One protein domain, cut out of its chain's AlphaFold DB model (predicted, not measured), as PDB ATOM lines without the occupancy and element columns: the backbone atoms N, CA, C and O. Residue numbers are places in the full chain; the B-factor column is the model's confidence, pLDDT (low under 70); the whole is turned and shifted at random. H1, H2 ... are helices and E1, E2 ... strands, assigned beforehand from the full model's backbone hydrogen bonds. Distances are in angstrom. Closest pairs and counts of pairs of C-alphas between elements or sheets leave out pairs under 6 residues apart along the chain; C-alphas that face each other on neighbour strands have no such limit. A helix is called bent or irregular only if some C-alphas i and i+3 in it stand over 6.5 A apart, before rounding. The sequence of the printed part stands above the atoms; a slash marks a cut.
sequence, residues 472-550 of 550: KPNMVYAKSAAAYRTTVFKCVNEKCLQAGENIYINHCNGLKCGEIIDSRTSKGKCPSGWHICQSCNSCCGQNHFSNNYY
ATOM      1  N   LYS A 472     -38.839  43.491 -23.039       82.12
ATOM      2  CA  LYS A 472     -39.698  43.321 -24.216       82.12
ATOM      3  C   LYS A 472     -39.111  43.991 -25.464       82.12
ATOM      4  O   LYS A 472     -38.439  45.024 -25.349       82.12
ATOM      5  N   PRO A 473     -39.351  43.429 -26.664       79.56
ATOM      6  CA  PRO A 473     -38.993  44.080 -27.920       79.56
ATOM      7  C   PRO A 473     -39.689  45.442 -28.044       79.56
ATOM      8  O   PRO A 473     -40.877  45.581 -27.768       79.56
ATOM      9  N   ASN A 474     -38.952  46.463 -28.482       78.44
ATOM     10  CA  ASN A 474     -39.532  47.762 -28.798       78.44
ATOM     11  C   ASN A 474     -39.978  47.801 -30.264       78.44
ATOM     12  O   ASN A 474     -39.193  48.103 -31.170       78.44
ATOM     13  N   MET A 475     -41.269  47.554 -30.465       68.56
ATOM     14  CA  MET A 475     -41.887  47.426 -31.784       68.56
ATOM     15  C   MET A 475     -41.939  48.737 -32.583       68.56
ATOM     16  O   MET A 475     -42.079  48.692 -33.799       68.56
ATOM     17  N   VAL A 476     -41.714  49.905 -31.964       67.06
ATOM     18  CA  VAL A 476     -41.640  51.197 -32.684       67.06
ATOM     19  C   VAL A 476     -40.512  51.209 -33.727       67.06
ATOM     20  O   VAL A 476     -40.603  51.891 -34.744       67.06
ATOM     21  N   TYR A 477     -39.444  50.440 -33.495       58.41
ATOM     22  CA  TYR A 477     -38.291  50.359 -34.397       58.41
ATOM     23  C   TYR A 477     -38.368  49.181 -35.383       58.41
ATOM     24  O   TYR A 477     -37.496  49.041 -36.246       58.41
ATOM     25  N   ALA A 478     -39.407  48.350 -35.289       56.28
ATOM     26  CA  ALA A 478     -39.669  47.260 -36.215       56.28
ATOM     27  C   ALA A 478     -40.407  47.795 -37.456       56.28
ATOM     28  O   ALA A 478     -41.587  48.124 -37.399       56.28
ATOM     29  N   LYS A 479     -39.728  47.879 -38.609       51.03
ATOM     30  CA  LYS A 479     -40.412  48.117 -39.899       51.03
ATOM     31  C   LYS A 479     -41.156  46.847 -40.328       51.03
ATOM     32  O   LYS A 479     -40.626  45.760 -40.108       51.03
ATOM     33  N   SER A 480     -42.306  46.977 -40.996       44.94
ATOM     34  CA  SER A 480     -43.252  45.899 -41.355       44.94
ATOM     35  C   SER A 480     -42.592  44.588 -41.823       44.94
ATOM     36  O   SER A 480     -42.874  43.526 -41.282       44.94
ATOM     37  N   ALA A 481     -41.620  44.660 -42.741       39.25
ATOM     38  CA  ALA A 481     -40.915  43.498 -43.304       39.25
ATOM     39  C   ALA A 481     -39.619  43.090 -42.562       39.25
ATOM     40  O   ALA A 481     -38.878  42.229 -43.029       39.25
ATOM     41  N   ALA A 482     -39.281  43.741 -41.448       46.47
ATOM     42  CA  ALA A 482     -38.074  43.504 -40.653       46.47
ATOM     43  C   ALA A 482     -38.374  43.338 -39.156       46.47
ATOM     44  O   ALA A 482     -37.440  43.310 -38.357       46.47
ATOM     45  N   ALA A 483     -39.645  43.194 -38.768       42.16
ATOM     46  CA  ALA A 483     -40.046  42.980 -37.379       42.16
ATOM     47  C   ALA A 483     -39.358  41.757 -36.741       42.16
ATOM     48  O   ALA A 483     -39.066  41.754 -35.545       42.16
ATOM     49  N   TYR A 484     -38.994  40.755 -37.551       47.38
ATOM     50  CA  TYR A 484     -38.238  39.567 -37.127       47.38
ATOM     51  C   TYR A 484     -36.757  39.859 -36.818       47.38
ATOM     52  O   TYR A 484     -36.043  39.023 -36.273       47.38
ATOM     53  N   ARG A 485     -36.276  41.060 -37.157       57.44
ATOM     54  CA  ARG A 485     -34.934  41.577 -36.858       57.44
ATOM     55  C   ARG A 485     -34.972  42.588 -35.719       57.44
ATOM     56  O   ARG A 485     -34.096  43.449 -35.675       57.44
ATOM     57  N   THR A 486     -35.983  42.546 -34.846       68.00
ATOM     58  CA  THR A 486     -36.060  43.492 -33.728       68.00
ATOM     59  C   THR A 486     -34.782  43.401 -32.911       68.00
ATOM     60  O   THR A 486     -34.438  42.363 -32.350       68.00
ATOM     61  N   THR A 487     -34.046  44.503 -32.908       75.81
ATOM     62  CA  THR A 487     -32.761  44.614 -32.230       75.81
ATOM     63  C   THR A 487     -32.809  45.622 -31.106       75.81
ATOM     64  O   THR A 487     -31.778  45.886 -30.508       75.81
ATOM     65  N   VAL A 488     -33.980  46.185 -30.812       85.00
ATOM     66  CA  VAL A 488     -34.176  47.171 -29.753       85.00
ATOM     67  C   VAL A 488     -35.130  46.592 -28.722       85.00
ATOM     68  O   VAL A 488     -36.219  46.150 -29.073       85.00
ATOM     69  N   PHE A 489     -34.724  46.618 -27.460       87.12
ATOM     70  CA  PHE A 489     -35.459  46.074 -26.325       87.12
ATOM     71  C   PHE A 489     -35.582  47.127 -25.225       87.12
ATOM     72  O   PHE A 489     -34.781  48.063 -25.171       87.12
ATOM     73  N   LYS A 490     -36.589  46.983 -24.363       89.12
ATOM     74  CA  LYS A 490     -36.853  47.876 -23.230       89.12
ATOM     75  C   LYS A 490     -37.179  47.090 -21.970       89.12
ATOM     76  O   LYS A 490     -37.867  46.069 -22.019       89.12
ATOM     77  N   CYS A 491     -36.736  47.601 -20.825       88.44
ATOM     78  CA  CYS A 491     -37.205  47.107 -19.538       88.44
ATOM     79  C   CYS A 491     -38.664  47.534 -19.316       88.44
ATOM     80  O   CYS A 491     -38.992  48.710 -19.476       88.44
ATOM     81  N   VAL A 492     -39.514  46.576 -18.944       85.31
ATOM     82  CA  VAL A 492     -40.945  46.794 -18.663       85.31
ATOM     83  C   VAL A 492     -41.241  47.100 -17.199       85.31
ATOM     84  O   VAL A 492     -42.353  47.489 -16.864       85.31
ATOM     85  N   ASN A 493     -40.264  46.920 -16.309       88.38
ATOM     86  CA  ASN A 493     -40.429  47.279 -14.911       88.38
ATOM     87  C   ASN A 493     -40.360  48.804 -14.780       88.38
ATOM     88  O   ASN A 493     -39.272  49.371 -14.831       88.38
ATOM     89  N   GLU A 494     -41.504  49.456 -14.581       89.00
ATOM     90  CA  GLU A 494     -41.614  50.917 -14.453       89.00
ATOM     91  C   GLU A 494     -40.780  51.499 -13.302       89.00
ATOM     92  O   GLU A 494     -40.393  52.662 -13.338       89.00
ATOM     93  N   LYS A 495     -40.461  50.683 -12.289       90.44
ATOM     94  CA  LYS A 495     -39.624  51.080 -11.145       90.44
ATOM     95  C   LYS A 495     -38.126  50.894 -11.403       90.44
ATOM     96  O   LYS A 495     -37.314  51.157 -10.520       90.44
ATOM     97  N   CYS A 496     -37.745  50.384 -12.572       90.31
ATOM     98  CA  CYS A 496     -36.354  50.171 -12.946       90.31
ATOM     99  C   CYS A 496     -35.691  51.492 -13.348       90.31
ATOM    100  O   CYS A 496     -36.279  52.296 -14.064       90.31
ATOM    101  N   LEU A 497     -34.421  51.681 -12.981       87.00
ATOM    102  CA  LEU A 497     -33.639  52.843 -13.425       87.00
ATOM    103  C   LEU A 497     -33.441  52.876 -14.949       87.00
ATOM    104  O   LEU A 497     -33.211  53.938 -15.510       87.00
ATOM    105  N   GLN A 498     -33.558  51.719 -15.609       84.81
ATOM    106  CA  GLN A 498     -33.477  51.561 -17.066       84.81
ATOM    107  C   GLN A 498     -34.865  51.452 -17.723       84.81
ATOM    108  O   GLN A 498     -34.983  50.995 -18.865       84.81
ATOM    109  N   ALA A 499     -35.941  51.794 -17.003       86.31
ATOM    110  CA  ALA A 499     -37.294  51.775 -17.548       86.31
ATOM    111  C   ALA A 499     -37.384  52.699 -18.773       86.31
ATOM    112  O   ALA A 499     -36.996  53.864 -18.729       86.31
ATOM    113  N   GLY A 500     -37.883  52.166 -19.890       77.88
ATOM    114  CA  GLY A 500     -38.049  52.928 -21.132       77.88
ATOM    115  C   GLY A 500     -36.772  53.186 -21.949       77.88
ATOM    116  O   GLY A 500     -36.892  53.674 -23.076       77.88
ATOM    117  N   GLU A 501     -35.580  52.820 -21.463       87.50
ATOM    118  CA  GLU A 501     -34.328  52.942 -22.225       87.50
ATOM    119  C   GLU A 501     -34.272  51.952 -23.398       87.50
ATOM    120  O   GLU A 501     -34.554  50.763 -23.248       87.50
ATOM    121  N   ASN A 502     -33.869  52.431 -24.580       89.25
ATOM    122  CA  ASN A 502     -33.655  51.585 -25.754       89.25
ATOM    123  C   ASN A 502     -32.315  50.848 -25.656       89.25
ATOM    124  O   ASN A 502     -31.254  51.458 -25.801       89.25
ATOM    125  N   ILE A 503     -32.370  49.528 -25.507       88.62
ATOM    126  CA  ILE A 503     -31.200  48.651 -25.467       88.62
ATOM    127  C   ILE A 503     -31.067  47.942 -26.813       88.62
ATOM    128  O   ILE A 503     -31.967  47.220 -27.238       88.62
ATOM    129  N   TYR A 504     -29.938  48.146 -27.489       87.25
ATOM    130  CA  TYR A 504     -29.665  47.557 -28.796       87.25
ATOM    131  C   TYR A 504     -28.913  46.229 -28.661       87.25
ATOM    132  O   TYR A 504     -27.793  46.204 -28.155       87.25
ATOM    133  N   ILE A 505     -29.500  45.151 -29.178       87.50
ATOM    134  CA  ILE A 505     -28.925  43.808 -29.265       87.50
ATOM    135  C   ILE A 505     -28.892  43.390 -30.742       87.50
ATOM    136  O   ILE A 505     -29.910  43.014 -31.327       87.50
ATOM    137  N   ASN A 506     -27.715  43.455 -31.365       80.75
ATOM    138  CA  ASN A 506     -27.499  43.204 -32.800       80.75
ATOM    139  C   ASN A 506     -26.442  42.119 -33.024       80.75
ATOM    140  O   ASN A 506     -25.669  41.834 -32.126       80.75
ATOM    141  N   HIS A 507     -26.361  41.532 -34.216       78.50
ATOM    142  CA  HIS A 507     -25.171  40.768 -34.607       78.50
ATOM    143  C   HIS A 507     -24.102  41.697 -35.187       78.50
ATOM    144  O   HIS A 507     -24.411  42.716 -35.805       78.50
ATOM    145  N   CYS A 508     -22.838  41.327 -35.016       77.56
ATOM    146  CA  CYS A 508     -21.734  41.978 -35.691       77.56
ATOM    147  C   CYS A 508     -21.779  41.676 -37.192       77.56
ATOM    148  O   CYS A 508     -21.754  40.518 -37.607       77.56
ATOM    149  N   ASN A 509     -21.757  42.734 -38.003       69.94
ATOM    150  CA  ASN A 509     -21.709  42.630 -39.463       69.94
ATOM    151  C   ASN A 509     -20.300  42.314 -40.006       69.94
ATOM    152  O   ASN A 509     -20.106  42.261 -41.218       69.94
ATOM    153  N   GLY A 510     -19.302  42.138 -39.132       69.31
ATOM    154  CA  GLY A 510     -17.951  41.754 -39.525       69.31
ATOM    155  C   GLY A 510     -17.930  40.365 -40.160       69.31
ATOM    156  O   GLY A 510     -18.494  39.413 -39.613       69.31
ATOM    157  N   LEU A 511     -17.243  40.237 -41.299       66.44
ATOM    158  CA  LEU A 511     -17.079  38.964 -41.997       66.44
ATOM    159  C   LEU A 511     -16.518  37.907 -41.028       66.44
ATOM    160  O   LEU A 511     -15.468  38.111 -40.426       66.44
ATOM    161  N   LYS A 512     -17.232  36.785 -40.871       67.00
ATOM    162  CA  LYS A 512     -16.910  35.668 -39.954       67.00
ATOM    163  C   LYS A 512     -16.930  35.982 -38.446       67.00
ATOM    164  O   LYS A 512     -16.646  35.072 -37.679       67.00
ATOM    165  N   CYS A 513     -17.294  37.189 -38.000       74.12
ATOM    166  CA  CYS A 513     -17.349  37.496 -36.566       74.12
ATOM    167  C   CYS A 513     -18.549  36.821 -35.890       74.12
ATOM    168  O   CYS A 513     -18.363  36.002 -35.002       74.12
ATOM    169  N   GLY A 514     -19.774  37.144 -36.316       70.50
ATOM    170  CA  GLY A 514     -20.995  36.528 -35.777       70.50
ATOM    171  C   GLY A 514     -21.318  36.844 -34.309       70.50
ATOM    172  O   GLY A 514     -22.360  36.415 -33.834       70.50
ATOM    173  N   GLU A 515     -20.478  37.605 -33.603       79.75
ATOM    174  CA  GLU A 515     -20.683  37.966 -32.195       79.75
ATOM    175  C   GLU A 515     -21.894  38.883 -32.003       79.75
ATOM    176  O   GLU A 515     -22.201  39.721 -32.857       79.75
ATOM    177  N   ILE A 516     -22.569  38.754 -30.860       84.31
ATOM    178  CA  ILE A 516     -23.717  39.592 -30.511       84.31
ATOM    179  C   ILE A 516     -23.211  40.868 -29.829       84.31
ATOM    180  O   ILE A 516     -22.480  40.835 -28.845       84.31
ATOM    181  N   ILE A 517     -23.600  42.016 -30.374       85.25
ATOM    182  CA  ILE A 517     -23.343  43.343 -29.829       85.25
ATOM    183  C   ILE A 517     -24.489  43.706 -28.893       85.25
ATOM    184  O   ILE A 517     -25.630  43.819 -29.339       85.25
ATOM    185  N   ASP A 518     -24.158  43.961 -27.633       88.06
ATOM    186  CA  ASP A 518     -25.050  44.540 -26.633       88.06
ATOM    187  C   ASP A 518     -24.632  45.989 -26.352       88.06
ATOM    188  O   ASP A 518     -23.499  46.267 -25.957       88.06
ATOM    189  N   SER A 519     -25.544  46.937 -26.567       87.94
ATOM    190  CA  SER A 519     -25.290  48.363 -26.333       87.94
ATOM    191  C   SER A 519     -24.867  48.708 -24.907       87.94
ATOM    192  O   SER A 519     -24.167  49.702 -24.736       87.94
ATOM    193  N   ARG A 520     -25.250  47.903 -23.909       87.44
ATOM    194  CA  ARG A 520     -24.923  48.136 -22.493       87.44
ATOM    195  C   ARG A 520     -23.450  47.894 -22.195       87.44
ATOM    196  O   ARG A 520     -22.892  48.513 -21.299       87.44
ATOM    197  N   THR A 521     -22.827  46.989 -22.945       85.19
ATOM    198  CA  THR A 521     -21.412  46.635 -22.788       85.19
ATOM    199  C   THR A 521     -20.551  47.201 -23.917       85.19
ATOM    200  O   THR A 521     -19.330  47.263 -23.795       85.19
ATOM    201  N   SER A 522     -21.147  47.638 -25.028       83.00
ATOM    202  CA  SER A 522     -20.422  48.208 -26.162       83.00
ATOM    203  C   SER A 522     -19.529  49.389 -25.748       83.00
ATOM    204  O   SER A 522     -19.929  50.251 -24.974       83.00
ATOM    205  N   LYS A 523     -18.322  49.468 -26.329       80.44
ATOM    206  CA  LYS A 523     -17.323  50.525 -26.053       80.44
ATOM    207  C   LYS A 523     -17.732  51.923 -26.549       80.44
ATOM    208  O   LYS A 523     -16.953  52.863 -26.436       80.44
ATOM    209  N   GLY A 524     -18.912  52.049 -27.153       82.31
ATOM    210  CA  GLY A 524     -19.435  53.281 -27.729       82.31
ATOM    211  C   GLY A 524     -20.041  53.056 -29.111       82.31
ATOM    212  O   GLY A 524     -20.252  51.921 -29.549       82.31
ATOM    213  N   LYS A 525     -20.325  54.158 -29.806       84.69
ATOM    214  CA  LYS A 525     -20.775  54.156 -31.201       84.69
ATOM    215  C   LYS A 525     -19.656  54.645 -32.116       84.69
ATOM    216  O   LYS A 525     -18.880  55.515 -31.733       84.69
ATOM    217  N   CYS A 526     -19.572  54.096 -33.322       80.19
ATOM    218  CA  CYS A 526     -18.692  54.615 -34.362       80.19
ATOM    219  C   CYS A 526     -19.256  55.924 -34.955       80.19
ATOM    220  O   CYS A 526     -20.434  56.225 -34.737       80.19
ATOM    221  N   PRO A 527     -18.470  56.686 -35.742       79.25
ATOM    222  CA  PRO A 527     -18.943  57.919 -36.382       79.25
ATOM    223  C   PRO A 527     -20.204  57.730 -37.238       79.25
ATOM    224  O   PRO A 527     -21.028  58.630 -37.339       79.25
ATOM    225  N   SER A 528     -20.391  56.532 -37.798       73.50
ATOM    226  CA  SER A 528     -21.573  56.150 -38.579       73.50
ATOM    227  C   SER A 528     -22.790  55.758 -37.719       73.50
ATOM    228  O   SER A 528     -23.788  55.288 -38.257       73.50
ATOM    229  N   GLY A 529     -22.717  55.897 -36.391       77.81
ATOM    230  CA  GLY A 529     -23.824  55.677 -35.454       77.81
ATOM    231  C   GLY A 529     -24.021  54.235 -34.960       77.81
ATOM    232  O   GLY A 529     -24.917  53.998 -34.147       77.81
ATOM    233  N   TRP A 530     -23.195  53.276 -35.393       78.62
ATOM    234  CA  TRP A 530     -23.308  51.859 -35.013       78.62
ATOM    235  C   TRP A 530     -22.570  51.542 -33.714       78.62
ATOM    236  O   TRP A 530     -21.469  52.037 -33.491       78.62
ATOM    237  N   HIS A 531     -23.138  50.666 -32.881       84.69
ATOM    238  CA  HIS A 531     -22.451  50.150 -31.694       84.69
ATOM    239  C   HIS A 531     -21.220  49.322 -32.082       84.69
ATOM    240  O   HIS A 531     -21.278  48.494 -32.990       84.69
ATOM    241  N   ILE A 532     -20.108  49.542 -31.381       84.31
ATOM    242  CA  ILE A 532     -18.829  48.893 -31.676       84.31
ATOM    243  C   ILE A 532     -18.844  47.452 -31.142       84.31
ATOM    244  O   ILE A 532     -19.092  47.229 -29.953       84.31
ATOM    245  N   CYS A 533     -18.556  46.480 -32.016       83.38
ATOM    246  CA  CYS A 533     -18.346  45.078 -31.650       83.38
ATOM    247  C   CYS A 533     -17.054  44.926 -30.847       83.38
ATOM    248  O   CYS A 533     -15.979  45.241 -31.355       83.38
ATOM    249  N   GLN A 534     -17.152  44.384 -29.632       79.62
ATOM    250  CA  GLN A 534     -16.005  44.229 -28.737       79.62
ATOM    251  C   GLN A 534     -14.925  43.278 -29.272       79.62
ATOM    252  O   GLN A 534     -13.755  43.453 -28.933       79.62
ATOM    253  N   SER A 535     -15.312  42.302 -30.096       81.62
ATOM    254  CA  SER A 535     -14.431  41.214 -30.526       81.62
ATOM    255  C   SER A 535     -13.595  41.562 -31.755       81.62
ATOM    256  O   SER A 535     -12.423  41.205 -31.806       81.62
ATOM    257  N   CYS A 536     -14.168  42.245 -32.755       82.00
ATOM    258  CA  CYS A 536     -13.475  42.462 -34.033       82.00
ATOM    259  C   CYS A 536     -13.426  43.915 -34.520       82.00
ATOM    260  O   CYS A 536     -12.723  44.192 -35.489       82.00
ATOM    261  N   ASN A 537     -14.183  44.839 -33.910       79.56
ATOM    262  CA  ASN A 537     -14.303  46.248 -34.323       79.56
ATOM    263  C   ASN A 537     -14.671  46.486 -35.812       79.56
ATOM    264  O   ASN A 537     -14.652  47.624 -36.279       79.56
ATOM    265  N   SER A 538     -15.019  45.446 -36.580       75.19
ATOM    266  CA  SER A 538     -15.153  45.533 -38.044       75.19
ATOM    267  C   SER A 538     -16.403  46.284 -38.509       75.19
ATOM    268  O   SER A 538     -16.483  46.675 -39.666       75.19
ATOM    269  N   CYS A 539     -17.364  46.530 -37.614       68.75
ATOM    270  CA  CYS A 539     -18.608  47.258 -37.888       68.75
ATOM    271  C   CYS A 539     -18.429  48.782 -38.085       68.75
ATOM    272  O   CYS A 539     -19.416  49.505 -38.198       68.75
ATOM    273  N   CYS A 540     -17.189  49.285 -38.097       70.38
ATOM    274  CA  CYS A 540     -16.865  50.717 -38.060       70.38
ATOM    275  C   CYS A 540     -16.211  51.268 -39.346       70.38
ATOM    276  O   CYS A 540     -15.796  52.424 -39.354       70.38
ATOM    277  N   GLY A 541     -16.085  50.474 -40.419       59.97
ATOM    278  CA  GLY A 541     -15.463  50.908 -41.682       59.97
ATOM    279  C   GLY A 541     -16.407  51.676 -42.624       59.97
ATOM    280  O   GLY A 541     -17.604  51.400 -42.661       59.97
ATOM    281  N   GLN A 542     -15.868  52.605 -43.431       53.12
ATOM    282  CA  GLN A 542     -16.636  53.391 -44.421       53.12
ATOM    283  C   GLN A 542     -17.104  52.587 -45.657       53.12
ATOM    284  O   GLN A 542     -18.036  53.006 -46.335       53.12
ATOM    285  N   ASN A 543     -16.541  51.403 -45.927       45.56
ATOM    286  CA  ASN A 543     -16.833  50.596 -47.128       45.56
ATOM    287  C   ASN A 543     -17.865  49.483 -46.881       45.56
ATOM    288  O   ASN A 543     -17.652  48.327 -47.237       45.56
ATOM    289  N   HIS A 544     -18.986  49.805 -46.236       44.03
ATOM    290  CA  HIS A 544     -19.911  48.785 -45.726       44.03
ATOM    291  C   HIS A 544     -20.951  48.258 -46.746       44.03
ATOM    292  O   HIS A 544     -21.750  47.394 -46.387       44.03
ATOM    293  N   PHE A 545     -20.944  48.730 -48.005       38.06
ATOM    294  CA  PHE A 545     -21.997  48.435 -48.999       38.06
ATOM    295  C   PHE A 545     -21.567  47.716 -50.289       38.06
ATOM    296  O   PHE A 545     -22.414  47.521 -51.154       38.06
ATOM    297  N   SER A 546     -20.319  47.267 -50.454       30.78
ATOM    298  CA  SER A 546     -19.916  46.679 -51.745       30.78
ATOM    299  C   SER A 546     -20.117  45.167 -51.908       30.78
ATOM    300  O   SER A 546     -20.080  44.728 -53.046       30.78
ATOM    301  N   ASN A 547     -20.373  44.358 -50.867       29.66
ATOM    302  CA  ASN A 547     -20.348  42.885 -51.016       29.66
ATOM    303  C   ASN A 547     -21.403  42.116 -50.187       29.66
ATOM    304  O   ASN A 547     -21.048  41.250 -49.395       29.66
ATOM    305  N   ASN A 548     -22.700  42.397 -50.365       26.81
ATOM    306  CA  ASN A 548     -23.786  41.572 -49.788       26.81
ATOM    307  C   ASN A 548     -24.655  40.853 -50.843       26.81
ATOM    308  O   ASN A 548     -25.796  40.491 -50.566       26.81
ATOM    309  N   TYR A 549     -24.101  40.598 -52.030       27.33
ATOM    310  CA  TYR A 549     -24.675  39.680 -53.016       27.33
ATOM    311  C   TYR A 549     -23.623  38.658 -53.441       27.33
ATOM    312  O   TYR A 549     -23.023  38.830 -54.493       27.33
ATOM    313  N   TYR A 550     -23.394  37.631 -52.618       28.02
ATOM    314  CA  TYR A 550     -22.840  36.344 -53.051       28.02
ATOM    315  C   TYR A 550     -23.408  35.221 -52.191       28.02
ATOM    316  O   TYR A 550     -23.351  35.354 -50.944       28.02
TER     317      TYR A 550
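What this domain is: This is residues 472 to 550 of the 550 residues of an uncharacterized protein of Aliivibrio fischeri (UniProt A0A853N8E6). With little regular structure, this is a ribbon of three short strands, E1, E2 and E3, among long loops, with an irregular helix, H1, off the sheet and residues 545 to 550 sticking out. The 79 printed residues include H1, E1, E2 and E3, in that order; the strands make a meander, each the antiparallel neighbour of the one before. The class is mixed, with 17 residues in named elements; the whole is only just loose, close to compact, with a radius of gyration of the C-alphas of 14.2 A and spans of 44 by 30 by 21 A.

How they stand to each other: H1, residues 480 to 485, is not on the sheet; 0 of 2 O i to N i+4 and 1 of 3 O i to N i+3 pairs are within hydrogen-bond range. E1, residues 488 to 490, and E2, residues 503 to 507, form a hairpin at 147 degrees, with N 489 and O 503 within hydrogen-bond range at 2.8 A. E2 and E3, residues 516 to 518, form another at 163 degrees, with N 517 and O 506 at 2.7 A.

Where its parts are: H1, 10.4 A long, begins at C-alpha 480 (-43.252, 45.899, -41.355); its C-alphas 481 and 484 are 7.8 A apart. E1 measures 7.1 A, E2 13.5 A and E3 6.4 A, ending at C-alpha 518 (-25.050, 44.540, -26.633).

The domain as a whole: The C-alphas farthest apart, of Lys 495 and Tyr 550, are 47.5 A apart. The printed part has no cut, and the link E1 to E2 is long. Confidence is under 70 at residues 475 to 486, 509 to 512, 539 and 541 to 550.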